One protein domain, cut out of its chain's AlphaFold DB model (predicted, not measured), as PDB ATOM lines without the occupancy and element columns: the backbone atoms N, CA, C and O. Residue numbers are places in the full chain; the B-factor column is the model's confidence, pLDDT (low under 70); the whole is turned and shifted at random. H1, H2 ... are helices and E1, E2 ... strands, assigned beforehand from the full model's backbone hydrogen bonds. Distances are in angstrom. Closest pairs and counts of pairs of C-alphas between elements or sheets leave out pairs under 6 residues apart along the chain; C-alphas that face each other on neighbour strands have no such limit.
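This is residues 85 to 160 and 249 to 274 of the 274 residues of the protein "Peroxin-19" of Dracunculus medinensis (UniProt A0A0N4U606). A long helix, H1, runs through the middle, with H2 folded back along one side and H3 beyond H2; on the other side lie the small hairpin E1 E2 and short helix H4. Residues 155 to 160 stick out. The 102 printed residues, mostly helix, run H1 H2 H3 E1 E2 H4, compact, radius of gyration of the C-alphas 14.5 A, spanning 46 by 31 by 25 A.

H1, residues 86 to 110, and H2, residues 121 to 136, touch as a hairpin at 34 degrees, a shallow tilt only just short of steep; closest C-alphas are Gln 96 and Ala 135, 4.4 A. H3, residues 145 to 158, only just touches H2, with 3 pairs of C-alphas within 8 A, the closest Leu 134 and Gln 147, 7.0 A. E1, residues 250 to 252, and E2, residues 259 to 261, are antiparallel; N 251 and O 260 are 2.8 A apart, within hydrogen-bond range. H1 touches H4, residues 264 to 270, with residues 105 to 109 of H1 alone, and their lines stand about perpendicular at 83 degrees; the closest C-alphas are those of Ala 109 and Ala 268, 4.7 A apart. Every O i to N i+4 pair is within hydrogen-bond range in H1, H2 and H4, and 9 of 10 in H3.

H1 starts at C-alpha 86 (329.442, 338.096, 212.917) and is 36.2 A long; H2 is 21.9 A, H3 19.8 A. H4 ends at C-alpha 270 (315.821, 369.689, 214.087).

Residues 161 to 248 are not printed; C-alphas 160 and 249 are 25.8 A apart. Of the links printed whole, none is long. Residues 110 to 121 and 272 to 274 have pLDDT under 70.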
ATOM      1  N   THR A  85     328.990 336.515 217.456       80.83
ATOM      2  CA  THR A  85     328.728 336.107 216.091       80.83
ATOM      3  C   THR A  85     328.959 337.307 215.173       80.83
ATOM      4  O   THR A  85     328.897 338.470 215.575       80.83
ATOM      5  N   GLU A  86     329.257 337.034 213.908       81.90
ATOM      6  CA  GLU A  86     329.442 338.096 212.917       81.90
ATOM      7  C   GLU A  86     328.179 338.967 212.765       81.90
ATOM      8  O   GLU A  86     328.272 340.145 212.429       81.90
ATOM      9  N   GLU A  87     327.006 338.396 213.040       77.97
ATOM     10  CA  GLU A  87     325.712 339.079 213.022       77.97
ATOM     11  C   GLU A  87     325.554 340.017 214.222       77.97
ATOM     12  O   GLU A  87     325.250 341.194 214.031       77.97
ATOM     13  N   GLU A  88     325.854 339.549 215.439       79.11
ATOM     14  CA  GLU A  88     325.852 340.390 216.643       79.11
ATOM     15  C   GLU A  88     326.852 341.544 216.514       79.11
ATOM     16  O   GLU A  88     326.531 342.678 216.864       79.11
ATOM     17  N   ARG A  89     328.051 341.280 215.973       83.63
ATOM     18  CA  ARG A  89     329.081 342.311 215.754       83.63
ATOM     19  C   ARG A  89     328.577 343.404 214.816       83.63
ATOM     20  O   ARG A  89     328.715 344.583 215.125       83.63
ATOM     21  N   LYS A  90     327.958 343.022 213.696       82.44
ATOM     22  CA  LYS A  90     327.362 343.976 212.751       82.44
ATOM     23  C   LYS A  90     326.216 344.764 213.379       82.44
ATOM     24  O   LYS A  90     326.129 345.966 213.156       82.44
ATOM     25  N   ALA A  91     325.350 344.114 214.155       78.44
ATOM     26  CA  ALA A  91     324.249 344.788 214.841       78.44
ATOM     27  C   ALA A  91     324.764 345.823 215.855       78.44
ATOM     28  O   ALA A  91     324.283 346.956 215.867       78.44
ATOM     29  N   ALA A  92     325.783 345.465 216.641       83.24
ATOM     30  CA  ALA A  92     326.436 346.373 217.578       83.24
ATOM     31  C   ALA A  92     327.079 347.567 216.857       83.24
ATOM     32  O   ALA A  92     326.808 348.709 217.214       83.24
ATOM     33  N   GLU A  93     327.847 347.330 215.790       85.68
ATOM     34  CA  GLU A  93     328.463 348.399 214.986       85.68
ATOM     35  C   GLU A  93     327.424 349.333 214.363       85.68
ATOM     36  O   GLU A  93     327.581 350.554 214.386       85.68
ATOM     37  N   ASN A  94     326.332 348.777 213.838       82.96
ATOM     38  CA  ASN A  94     325.232 349.558 213.285       82.96
ATOM     39  C   ASN A  94     324.583 350.454 214.346       82.96
ATOM     40  O   ASN A  94     324.342 351.636 214.098       82.96
ATOM     41  N   PHE A  95     324.346 349.913 215.540       82.80
ATOM     42  CA  PHE A  95     323.805 350.679 216.654       82.80
ATOM     43  C   PHE A  95     324.766 351.794 217.107       82.80
ATOM     44  O   PHE A  95     324.339 352.930 217.309       82.80
ATOM     45  N   GLN A  96     326.071 351.518 217.194       88.44
ATOM     46  CA  GLN A  96     327.073 352.542 217.517       88.44
ATOM     47  C   GLN A  96     327.142 353.639 216.464       88.44
ATOM     48  O   GLN A  96     327.234 354.813 216.816       88.44
ATOM     49  N   ASN A  97     327.048 353.280 215.183       85.96
ATOM     50  CA  ASN A  97     326.991 354.255 214.100       85.96
ATOM     51  C   ASN A  97     325.764 355.164 214.244       85.96
ATOM     52  O   ASN A  97     325.907 356.379 214.142       85.96
ATOM     53  N   MET A  98     324.589 354.608 214.559       83.39
ATOM     54  CA  MET A  98     323.388 355.401 214.844       83.39
ATOM     55  C   MET A  98     323.612 356.356 216.026       83.39
ATOM     56  O   MET A  98     323.353 357.553 215.904       83.39
ATOM     57  N   LEU A  99     324.134 355.855 217.151       86.28
ATOM     58  CA  LEU A  99     324.415 356.693 218.318       86.28
ATOM     59  C   LEU A  99     325.427 357.796 218.017       86.28
ATOM     60  O   LEU A  99     325.258 358.924 218.472       86.28
ATOM     61  N   LYS A 100     326.464 357.490 217.242       88.60
ATOM     62  CA  LYS A 100     327.485 358.455 216.846       88.60
ATOM     63  C   LYS A 100     326.883 359.596 216.034       88.60
ATOM     64  O   LYS A 100     327.166 360.751 216.333       88.60
ATOM     65  N   VAL A 101     326.018 359.287 215.066       86.03
ATOM     66  CA  VAL A 101     325.320 360.305 214.264       86.03
ATOM     67  C   VAL A 101     324.444 361.196 215.155       86.03
ATOM     68  O   VAL A 101     324.468 362.417 215.006       86.03
ATOM     69  N   LEU A 102     323.728 360.611 216.122       83.21
ATOM     70  CA  LEU A 102     322.942 361.369 217.106       83.21
ATOM     71  C   LEU A 102     323.823 362.284 217.970       83.21
ATOM     72  O   LEU A 102     323.523 363.466 218.120       83.21
ATOM     73  N   VAL A 103     324.929 361.762 218.512       85.82
ATOM     74  CA  VAL A 103     325.858 362.533 219.356       85.82
ATOM     75  C   VAL A 103     326.521 363.664 218.568       85.82
ATOM     76  O   VAL A 103     326.678 364.757 219.103       85.82
ATOM     77  N   GLU A 104     326.889 363.445 217.305       85.26
ATOM     78  CA  GLU A 104     327.491 364.475 216.447       85.26
ATOM     79  C   GLU A 104     326.515 365.617 216.123       85.26
ATOM     80  O   GLU A 104     326.913 366.791 216.138       85.26
ATOM     81  N   ALA A 105     325.244 365.293 215.860       81.41
ATOM     82  CA  ALA A 105     324.196 366.293 215.668       81.41
ATOM     83  C   ALA A 105     323.974 367.115 216.951       81.41
ATOM     84  O   ALA A 105     323.925 368.345 216.894       81.41
ATOM     85  N   GLU A 106     323.958 366.450 218.107       79.72
ATOM     86  CA  GLU A 106     323.748 367.072 219.417       79.72
ATOM     87  C   GLU A 106     324.930 367.954 219.866       79.72
ATOM     88  O   GLU A 106     324.752 369.097 220.285       79.72
ATOM     89  N   GLU A 107     326.173 367.481 219.721       80.85
ATOM     90  CA  GLU A 107     327.375 368.281 220.021       80.85
ATOM     91  C   GLU A 107     327.485 369.527 219.131       80.85
ATOM     92  O   GLU A 107     328.146 370.509 219.492       80.85
ATOM     93  N   SER A 108     326.888 369.478 217.941       76.71
ATOM     94  CA  SER A 108     326.839 370.619 217.032       76.71
ATOM     95  C   SER A 108     325.752 371.613 217.428       76.71
ATOM     96  O   SER A 108     325.982 372.811 217.271       76.71
ATOM     97  N   ALA A 109     324.639 371.150 218.006       72.22
ATOM     98  CA  ALA A 109     323.583 371.999 218.557       72.22
ATOM     99  C   ALA A 109     324.066 372.814 219.771       72.22
ATOM    100  O   ALA A 109     323.918 374.036 219.776       72.22
ATOM    101  N   GLU A 110     324.771 372.195 220.732       67.33
ATOM    102  CA  GLU A 110     325.318 372.905 221.911       67.33
ATOM    103  C   GLU A 110     326.270 374.056 221.544       67.33
ATOM    104  O   GLU A 110     326.399 375.033 222.278       67.33
ATOM    105  N   LYS A 111     326.978 373.954 220.413       64.93
ATOM    106  CA  LYS A 111     327.889 375.018 219.959       64.93
ATOM    107  C   LYS A 111     327.146 376.217 219.365       64.93
ATOM    108  O   LYS A 111     327.775 377.261 219.186       64.93
ATOM    109  N   MET A 112     325.868 376.063 219.008       55.75
ATOM    110  CA  MET A 112     325.072 377.085 218.325       55.75
ATOM    111  C   MET A 112     324.235 377.952 219.276       55.75
ATOM    112  O   MET A 112     323.991 379.107 218.930       55.75
ATOM    113  N   GLU A 113     323.884 377.478 220.477       52.84
ATOM    114  CA  GLU A 113     323.196 378.287 221.498       52.84
ATOM    115  C   GLU A 113     323.947 378.330 222.846       52.84
ATOM    116  O   GLU A 113     323.932 377.391 223.631       52.84
ATOM    117  N   ASP A 114     324.537 379.491 223.165       49.11
ATOM    118  CA  ASP A 114     324.961 379.897 224.523       49.11
ATOM    119  C   ASP A 114     323.764 380.472 225.316       49.11
ATOM    120  O   ASP A 114     323.829 381.553 225.905       49.11
ATOM    121  N   GLY A 115     322.600 379.819 225.234       45.18
ATOM    122  CA  GLY A 115     321.326 380.478 225.510       45.18
ATOM    123  C   GLY A 115     320.253 379.583 226.112       45.18
ATOM    124  O   GLY A 115     319.621 378.805 225.426       45.18
ATOM    125  N   THR A 116     319.958 379.840 227.386       43.95
ATOM    126  CA  THR A 116     318.605 379.766 227.969       43.95
ATOM    127  C   THR A 116     317.879 378.415 227.983       43.95
ATOM    128  O   THR A 116     317.052 378.129 227.128       43.95
ATOM    129  N   GLY A 117     318.009 377.687 229.093       49.62
ATOM    130  CA  GLY A 117     317.018 376.692 229.494       49.62
ATOM    131  C   GLY A 117     317.318 376.141 230.881       49.62
ATOM    132  O   GLY A 117     318.339 375.500 231.075       49.62
ATOM    133  N   ASP A 118     316.433 376.384 231.848       55.14
ATOM    134  CA  ASP A 118     316.442 375.808 233.209       55.14
ATOM    135  C   ASP A 118     316.053 374.310 233.212       55.14
ATOM    136  O   ASP A 118     315.483 373.788 234.164       55.14
ATOM    137  N   VAL A 119     316.310 373.607 232.107       56.42
ATOM    138  CA  VAL A 119     316.359 372.144 232.094       56.42
ATOM    139  C   VAL A 119     317.743 371.779 232.600       56.42
ATOM    140  O   VAL A 119     318.702 372.486 232.305       56.42
ATOM    141  N   ASP A 120     317.859 370.722 233.400       63.92
ATOM    142  CA  ASP A 120     319.112 370.338 234.044       63.92
ATOM    143  C   ASP A 120     320.205 370.034 232.998       63.92
ATOM    144  O   ASP A 120     320.400 368.898 232.565       63.92
ATOM    145  N   VAL A 121     320.920 371.081 232.570       69.17
ATOM    146  CA  VAL A 121     322.011 371.042 231.588       69.17
ATOM    147  C   VAL A 121     323.066 370.026 232.023       69.17
ATOM    148  O   VAL A 121     323.740 369.428 231.183       69.17
ATOM    149  N   ALA A 122     323.210 369.792 233.334       77.20
ATOM    150  CA  ALA A 122     324.083 368.748 233.846       77.20
ATOM    151  C   ALA A 122     323.546 367.351 233.504       77.20
ATOM    152  O   ALA A 122     324.297 366.557 232.943       77.20
ATOM    153  N   SER A 123     322.261 367.076 233.748       77.72
ATOM    154  CA  SER A 123     321.610 365.808 233.378       77.72
ATOM    155  C   SER A 123     321.678 365.530 231.871       77.72
ATOM    156  O   SER A 123     322.063 364.434 231.461       77.72
ATOM    157  N   MET A 124     321.413 366.534 231.025       72.78
ATOM    158  CA  MET A 124     321.528 366.388 229.562       72.78
ATOM    159  C   MET A 124     322.970 366.105 229.125       72.78
ATOM    160  O   MET A 124     323.222 365.207 228.320       72.78
ATOM    161  N   ARG A 125     323.950 366.803 229.713       81.65
ATOM    162  CA  ARG A 125     325.375 366.542 229.463       81.65
ATOM    163  C   ARG A 125     325.792 365.147 229.920       81.65
ATOM    164  O   ARG A 125     326.570 364.489 229.232       81.65
ATOM    165  N   GLU A 126     325.295 364.679 231.060       84.11
ATOM    166  CA  GLU A 126     325.531 363.318 231.542       84.11
ATOM    167  C   GLU A 126     324.927 362.273 230.605       84.11
ATOM    168  O   GLU A 126     325.609 361.305 230.261       84.11
ATOM    169  N   PHE A 127     323.691 362.480 230.148       82.93
ATOM    170  CA  PHE A 127     323.037 361.611 229.176       82.93
ATOM    171  C   PHE A 127     323.825 361.551 227.863       82.93
ATOM    172  O   PHE A 127     324.172 360.459 227.412       82.93
ATOM    173  N   ARG A 128     324.230 362.702 227.310       83.49
ATOM    174  CA  ARG A 128     325.082 362.752 226.114       83.49
ATOM    175  C   ARG A 128     326.410 362.032 226.325       83.49
ATOM    176  O   ARG A 128     326.825 361.261 225.468       83.49
ATOM    177  N   ASN A 129     327.072 362.238 227.463       86.78
ATOM    178  CA  ASN A 129     328.323 361.545 227.768       86.78
ATOM    179  C   ASN A 129     328.126 360.022 227.825       86.78
ATOM    180  O   ASN A 129     328.993 359.283 227.367       86.78
ATOM    181  N   ARG A 130     326.985 359.534 228.333       84.80
ATOM    182  CA  ARG A 130     326.641 358.101 228.289       84.80
ATOM    183  C   ARG A 130     326.444 357.607 226.857       84.80
ATOM    184  O   ARG A 130     327.008 356.574 226.516       84.80
ATOM    185  N   LEU A 131     325.714 358.349 226.020       86.00
ATOM    186  CA  LEU A 131     325.544 358.009 224.600       86.00
ATOM    187  C   LEU A 131     326.882 357.979 223.861       86.00
ATOM    188  O   LEU A 131     327.150 357.040 223.117       86.00
ATOM    189  N   LYS A 132     327.749 358.962 224.115       87.84
ATOM    190  CA  LYS A 132     329.097 359.034 223.544       87.84
ATOM    191  C   LYS A 132     329.952 357.837 223.945       87.84
ATOM    192  O   LYS A 132     330.584 357.236 223.086       87.84
ATOM    193  N   ASN A 133     329.917 357.447 225.218       88.57
ATOM    194  CA  ASN A 133     330.637 356.264 225.690       88.57
ATOM    195  C   ASN A 133     330.136 354.974 225.015       88.57
ATOM    196  O   ASN A 133     330.950 354.120 224.686       88.57
ATOM    197  N   LEU A 134     328.826 354.840 224.775       86.76
ATOM    198  CA  LEU A 134     328.278 353.708 224.012       86.76
ATOM    199  C   LEU A 134     328.690 353.760 222.528       86.76
ATOM    200  O   LEU A 134     328.987 352.721 221.942       86.76
ATOM    201  N   ALA A 135     328.720 354.951 221.925       87.27
ATOM    202  CA  ALA A 135     329.068 355.151 220.519       87.27
ATOM    203  C   ALA A 135     330.564 354.937 220.215       87.27
ATOM    204  O   ALA A 135     330.902 354.452 219.139       87.27
ATOM    205  N   GLU A 136     331.455 355.319 221.134       87.54
ATOM    206  CA  GLU A 136     332.918 355.238 220.970       87.54
ATOM    207  C   GLU A 136     333.538 353.956 221.560       87.54
ATOM    208  O   GLU A 136     334.726 353.702 221.349       87.54
ATOM    209  N   GLY A 137     332.761 353.164 222.309       84.02
ATOM    210  CA  GLY A 137     333.205 351.907 222.918       84.02
ATOM    211  C   GLY A 137     333.493 350.796 221.902       84.02
ATOM    212  O   GLY A 137     333.172 350.905 220.720       84.02
ATOM    213  N   ASP A 138     334.086 349.690 222.352       85.89
ATOM    214  CA  ASP A 138     334.233 348.504 221.497       85.89
ATOM    215  C   ASP A 138     332.859 347.830 221.282       85.89
ATOM    216  O   ASP A 138     332.113 347.674 222.254       85.89
ATOM    217  N   PRO A 139     332.508 347.368 220.064       82.57
ATOM    218  CA  PRO A 139     331.250 346.654 219.824       82.57
ATOM    219  C   PRO A 139     331.035 345.447 220.755       82.57
ATOM    220  O   PRO A 139     329.898 345.117 221.089       82.57
ATOM    221  N   SER A 140     332.116 344.803 221.208       82.73
ATOM    222  CA  SER A 140     332.077 343.681 222.158       82.73
ATOM    223  C   SER A 140     331.819 344.120 223.597       82.73
ATOM    224  O   SER A 140     331.376 343.311 224.412       82.73
ATOM    225  N   GLU A 141     332.098 345.380 223.934       83.96
ATOM    226  CA  GLU A 141     331.769 345.956 225.237       83.96
ATOM    227  C   GLU A 141     330.282 346.283 225.365       83.96
ATOM    228  O   GLU A 141     329.754 346.188 226.471       83.96
ATOM    229  N   LEU A 142     329.581 346.565 224.258       79.61
ATOM    230  CA  LEU A 142     328.139 346.839 224.284       79.61
ATOM    231  C   LEU A 142     327.313 345.680 224.849       79.61
ATOM    232  O   LEU A 142     326.250 345.905 225.425       79.61
ATOM    233  N   LEU A 143     327.805 344.450 224.687       76.37
ATOM    234  CA  LEU A 143     327.180 343.246 225.232       76.37
ATOM    235  C   LEU A 143     327.633 342.921 226.664       76.37
ATOM    236  O   LEU A 143     327.200 341.915 227.220       76.37
ATOM    237  N   GLN A 144     328.505 343.732 227.270       79.88
ATOM    238  CA  GLN A 144     328.833 343.602 228.688       79.88
ATOM    239  C   GLN A 144     327.720 344.201 229.541       79.88
ATOM    240  O   GLN A 144     327.193 345.269 229.223       79.88
ATOM    241  N   ASP A 145     327.436 343.551 230.670       76.64
ATOM    242  CA  ASP A 145     326.301 343.844 231.555       76.64
ATOM    243  C   ASP A 145     326.079 345.349 231.800       76.64
ATOM    244  O   ASP A 145     324.973 345.851 231.620       76.64
ATOM    245  N   SER A 146     327.130 346.114 232.120       80.58
ATOM    246  CA  SER A 146     326.993 347.544 232.442       80.58
ATOM    247  C   SER A 146     326.602 348.433 231.253       80.58
ATOM    248  O   SER A 146     325.852 349.400 231.417       80.58
ATOM    249  N   GLN A 147     327.134 348.158 230.057       82.61
ATOM    250  CA  GLN A 147     326.781 348.928 228.856       82.61
ATOM    251  C   GLN A 147     325.430 348.467 228.313       82.61
ATOM    252  O   GLN A 147     324.610 349.305 227.933       82.61
ATOM    253  N   PHE A 148     325.161 347.162 228.383       83.57
ATOM    254  CA  PHE A 148     323.881 346.580 228.014       83.57
ATOM    255  C   PHE A 148     322.730 347.118 228.875       83.57
ATOM    256  O   PHE A 148     321.674 347.444 228.342       83.57
ATOM    257  N   GLU A 149     322.919 347.315 230.182       85.54
ATOM    258  CA  GLU A 149     321.920 347.968 231.043       85.54
ATOM    259  C   GLU A 149     321.617 349.406 230.599       85.54
ATOM    260  O   GLU A 149     320.459 349.830 230.567       85.54
ATOM    261  N   THR A 150     322.650 350.163 230.219       85.26
ATOM    262  CA  THR A 150     322.487 351.537 229.717       85.26
ATOM    263  C   THR A 150     321.730 351.544 228.391       85.26
ATOM    264  O   THR A 150     320.793 352.325 228.222       85.26
ATOM    265  N   LEU A 151     322.092 350.635 227.486       84.89
ATOM    266  CA  LEU A 151     321.412 350.408 226.215       84.89
ATOM    267  C   LEU A 151     319.942 350.028 226.420       84.89
ATOM    268  O   LEU A 151     319.058 350.611 225.799       84.89
ATOM    269  N   ASN A 152     319.673 349.098 227.332       84.90
ATOM    270  CA  ASN A 152     318.329 348.637 227.650       84.90
ATOM    271  C   ASN A 152     317.462 349.784 228.185       84.90
ATOM    272  O   ASN A 152     316.329 349.965 227.751       84.90
ATOM    273  N   ASN A 153     318.003 350.609 229.085       85.99
ATOM    274  CA  ASN A 153     317.293 351.781 229.598       85.99
ATOM    275  C   ASN A 153     316.979 352.796 228.491       85.99
ATOM    276  O   ASN A 153     315.879 353.345 228.463       85.99
ATOM    277  N   LEU A 154     317.905 353.004 227.554       85.35
ATOM    278  CA  LEU A 154     317.686 353.870 226.396       85.35
ATOM    279  C   LEU A 154     316.595 353.315 225.464       85.35
ATOM    280  O   LEU A 154     315.687 354.045 225.071       85.35
ATOM    281  N   MET A 155     316.642 352.016 225.152       86.12
ATOM    282  CA  MET A 155     315.620 351.343 224.343       86.12
ATOM    283  C   MET A 155     314.242 351.397 225.004       86.12
ATOM    284  O   MET A 155     313.252 351.612 224.313       86.12
ATOM    285  N   ARG A 156     314.161 351.268 226.334       87.43
ATOM    286  CA  ARG A 156     312.903 351.440 227.083       87.43
ATOM    287  C   ARG A 156     312.294 352.810 226.888       87.43
ATOM    288  O   ARG A 156     311.089 352.892 226.686       87.43
ATOM    289  N   SER A 157     313.110 353.859 226.941       86.71
ATOM    290  CA  SER A 157     312.634 355.214 226.678       86.71
ATOM    291  C   SER A 157     312.131 355.344 225.244       86.71
ATOM    292  O   SER A 157     311.014 355.804 225.052       86.71
ATOM    293  N   PHE A 158     312.893 354.881 224.249       85.78
ATOM    294  CA  PHE A 158     312.479 354.999 222.847       85.78
ATOM    295  C   PHE A 158     311.254 354.156 222.498       85.78
ATOM    296  O   PHE A 158     310.383 354.635 221.788       85.78
ATOM    297  N   PHE A 159     311.150 352.924 222.995       89.68
ATOM    298  CA  PHE A 159     310.025 352.026 222.710       89.68
ATOM    299  C   PHE A 159     308.851 352.219 223.672       89.68
ATOM    300  O   PHE A 159     307.916 351.411 223.681       89.68
ATOM    301  N   ALA A 160     308.871 353.271 224.490       89.54
ATOM    302  CA  ALA A 160     307.750 353.607 225.344       89.54
ATOM    303  C   ALA A 160     306.492 353.883 224.500       89.54
ATOM    304  O   ALA A 160     306.548 354.367 223.365       89.54
ATOM    305  N   GLY A 249     318.031 368.592 207.292       87.64
ATOM    306  CA  GLY A 249     319.409 368.153 207.515       87.64
ATOM    307  C   GLY A 249     319.592 366.662 207.809       87.64
ATOM    308  O   GLY A 249     320.740 366.215 207.851       87.64
ATOM    309  N   TRP A 250     318.511 365.893 207.953       88.70
ATOM    310  CA  TRP A 250     318.537 364.441 208.105       88.70
ATOM    311  C   TRP A 250     318.108 363.741 206.812       88.70
ATOM    312  O   TRP A 250     317.316 364.251 206.026       88.70
ATOM    313  N   SER A 251     318.632 362.541 206.601       86.84
ATOM    314  CA  SER A 251     318.143 361.577 205.615       86.84
ATOM    315  C   SER A 251     318.115 360.188 206.242       86.84
ATOM    316  O   SER A 251     318.733 359.961 207.283       86.84
ATOM    317  N   LEU A 252     317.392 359.264 205.621       83.06
ATOM    318  CA  LEU A 252     317.363 357.863 206.020       83.06
ATOM    319  C   LEU A 252     318.030 357.036 204.928       83.06
ATOM    320  O   LEU A 252     317.816 357.264 203.737       83.06
ATOM    321  N   ASP A 253     318.870 356.087 205.328       81.15
ATOM    322  CA  ASP A 253     319.424 355.126 204.390       81.15
ATOM    323  C   ASP A 253     318.301 354.205 203.880       81.15
ATOM    324  O   ASP A 253     317.669 353.519 204.685       81.15
ATOM    325  N   PRO A 254     318.063 354.116 202.563       70.83
ATOM    326  CA  PRO A 254     316.911 353.390 202.025       70.83
ATOM    327  C   PRO A 254     317.015 351.866 202.195       70.83
ATOM    328  O   PRO A 254     316.035 351.149 202.004       70.83
ATOM    329  N   SER A 255     318.205 351.340 202.512       72.04
ATOM    330  CA  SER A 255     318.436 349.900 202.665       72.04
ATOM    331  C   SER A 255     318.365 349.428 204.117       72.04
ATOM    332  O   SER A 255     317.905 348.318 204.382       72.04
ATOM    333  N   THR A 256     318.804 350.268 205.053       74.70
ATOM    334  CA  THR A 256     318.925 349.946 206.480       74.70
ATOM    335  C   THR A 256     317.969 350.742 207.363       74.70
ATOM    336  O   THR A 256     317.709 350.329 208.489       74.70
ATOM    337  N   GLY A 257     317.448 351.869 206.875       77.05
ATOM    338  CA  GLY A 257     316.644 352.807 207.652       77.05
ATOM    339  C   GLY A 257     317.438 353.666 208.625       77.05
ATOM    340  O   GLY A 257     316.843 354.348 209.458       77.05
ATOM    341  N   PHE A 258     318.773 353.615 208.587       81.22
ATOM    342  CA  PHE A 258     319.581 354.364 209.539       81.22
ATOM    343  C   PHE A 258     319.611 355.855 209.212       81.22
ATOM    344  O   PHE A 258     319.753 356.226 208.044       81.22
ATOM    345  N   PRO A 259     319.521 356.723 210.234       83.31
ATOM    346  CA  PRO A 259     319.608 358.154 210.030       83.31
ATOM    347  C   PRO A 259     321.024 358.555 209.620       83.31
ATOM    348  O   PRO A 259     322.020 358.069 210.161       83.31
ATOM    349  N   LYS A 260     321.104 359.497 208.687       84.53
ATOM    350  CA  LYS A 260     322.335 360.135 208.238       84.53
ATOM    351  C   LYS A 260     322.169 361.648 208.282       84.53
ATOM    352  O   LYS A 260     321.156 362.188 207.844       84.53
ATOM    353  N   VAL A 261     323.198 362.333 208.766       85.33
ATOM    354  CA  VAL A 261     323.276 363.795 208.716       85.33
ATOM    355  C   VAL A 261     323.747 364.221 207.323       85.33
ATOM    356  O   VAL A 261     324.870 363.921 206.918       85.33
ATOM    357  N   GLU A 262     322.888 364.935 206.600       87.71
ATOM    358  CA  GLU A 262     323.207 365.585 205.321       87.71
ATOM    359  C   GLU A 262     323.696 367.023 205.534       87.71
ATOM    360  O   GLU A 262     324.667 367.458 204.916       87.71
ATOM    361  N   ASN A 263     323.064 367.754 206.457       86.84
ATOM    362  CA  ASN A 263     323.481 369.096 206.853       86.84
ATOM    363  C   ASN A 263     323.479 369.207 208.374       86.84
ATOM    364  O   ASN A 263     322.428 369.304 208.996       86.84
ATOM    365  N   ILE A 264     324.671 369.260 208.964       84.83
ATOM    366  CA  ILE A 264     324.842 369.289 210.419       84.83
ATOM    367  C   ILE A 264     324.186 370.502 211.088       84.83
ATOM    368  O   ILE A 264     323.735 370.398 212.222       84.83
ATOM    369  N   SER A 265     324.093 371.641 210.392       84.59
ATOM    370  CA  SER A 265     323.482 372.851 210.949       84.59
ATOM    371  C   SER A 265     321.962 372.763 210.996       84.59
ATOM    372  O   SER A 265     321.363 373.214 211.965       84.59
ATOM    373  N   GLU A 266     321.338 372.206 209.960       86.10
ATOM    374  CA  GLU A 266     319.884 371.993 209.925       86.10
ATOM    375  C   GLU A 266     319.482 370.807 210.811       86.10
ATOM    376  O   GLU A 266     318.477 370.870 211.519       86.10
ATOM    377  N   ALA A 267     320.315 369.761 210.839       84.95
ATOM    378  CA  ALA A 267     320.109 368.582 211.668       84.95
ATOM    379  C   ALA A 267     320.130 368.929 213.161       84.95
ATOM    380  O   ALA A 267     319.253 368.479 213.896       84.95
ATOM    381  N   ALA A 268     321.088 369.763 213.583       82.11
ATOM    382  CA  ALA A 268     321.187 370.277 214.948       82.11
ATOM    383  C   ALA A 268     319.942 371.077 215.362       82.11
ATOM    384  O   ALA A 268     319.444 370.903 216.465       82.11
ATOM    385  N   GLN A 269     319.396 371.906 214.465       81.20
ATOM    386  CA  GLN A 269     318.168 372.672 214.727       81.20
ATOM    387  C   GLN A 269     316.911 371.795 214.782       81.20
ATOM    388  O   GLN A 269     315.934 372.161 215.430       81.20
ATOM    389  N   SER A 270     316.926 370.652 214.094       79.89
ATOM    390  CA  SER A 270     315.821 369.689 214.087       79.89
ATOM    391  C   SER A 270     315.884 368.690 215.250       79.89
ATOM    392  O   SER A 270     314.924 367.952 215.468       79.89
ATOM    393  N   CYS A 271     316.997 368.636 215.989       70.96
ATOM    394  CA  CYS A 271     317.153 367.768 217.150       70.96
ATOM    395  C   CYS A 271     316.471 368.405 218.371       70.96
ATOM    396  O   CYS A 271     316.941 369.407 218.900       70.96
ATOM    397  N   THR A 272     315.364 367.823 218.838       65.12
ATOM    398  CA  THR A 272     314.633 368.302 220.028       65.12
ATOM    399  C   THR A 272     315.157 367.703 221.337       65.12
ATOM    400  O   THR A 272     314.410 367.615 222.305       65.12
ATOM    401  N   LEU A 273     316.410 367.233 221.381       58.07
ATOM    402  CA  LEU A 273     317.083 366.945 222.658       58.07
ATOM    403  C   LEU A 273     317.420 368.237 223.443       58.07
ATOM    404  O   LEU A 273     317.938 368.143 224.553       58.07
ATOM    405  N   MET A 274     317.061 369.404 222.888       41.54
ATOM    406  CA  MET A 274     317.025 370.731 223.516       41.54
ATOM    407  C   MET A 274     315.724 371.007 224.282       41.54
ATOM    408  O   MET A 274     314.637 370.657 223.763       41.54
TER     409      MET A 274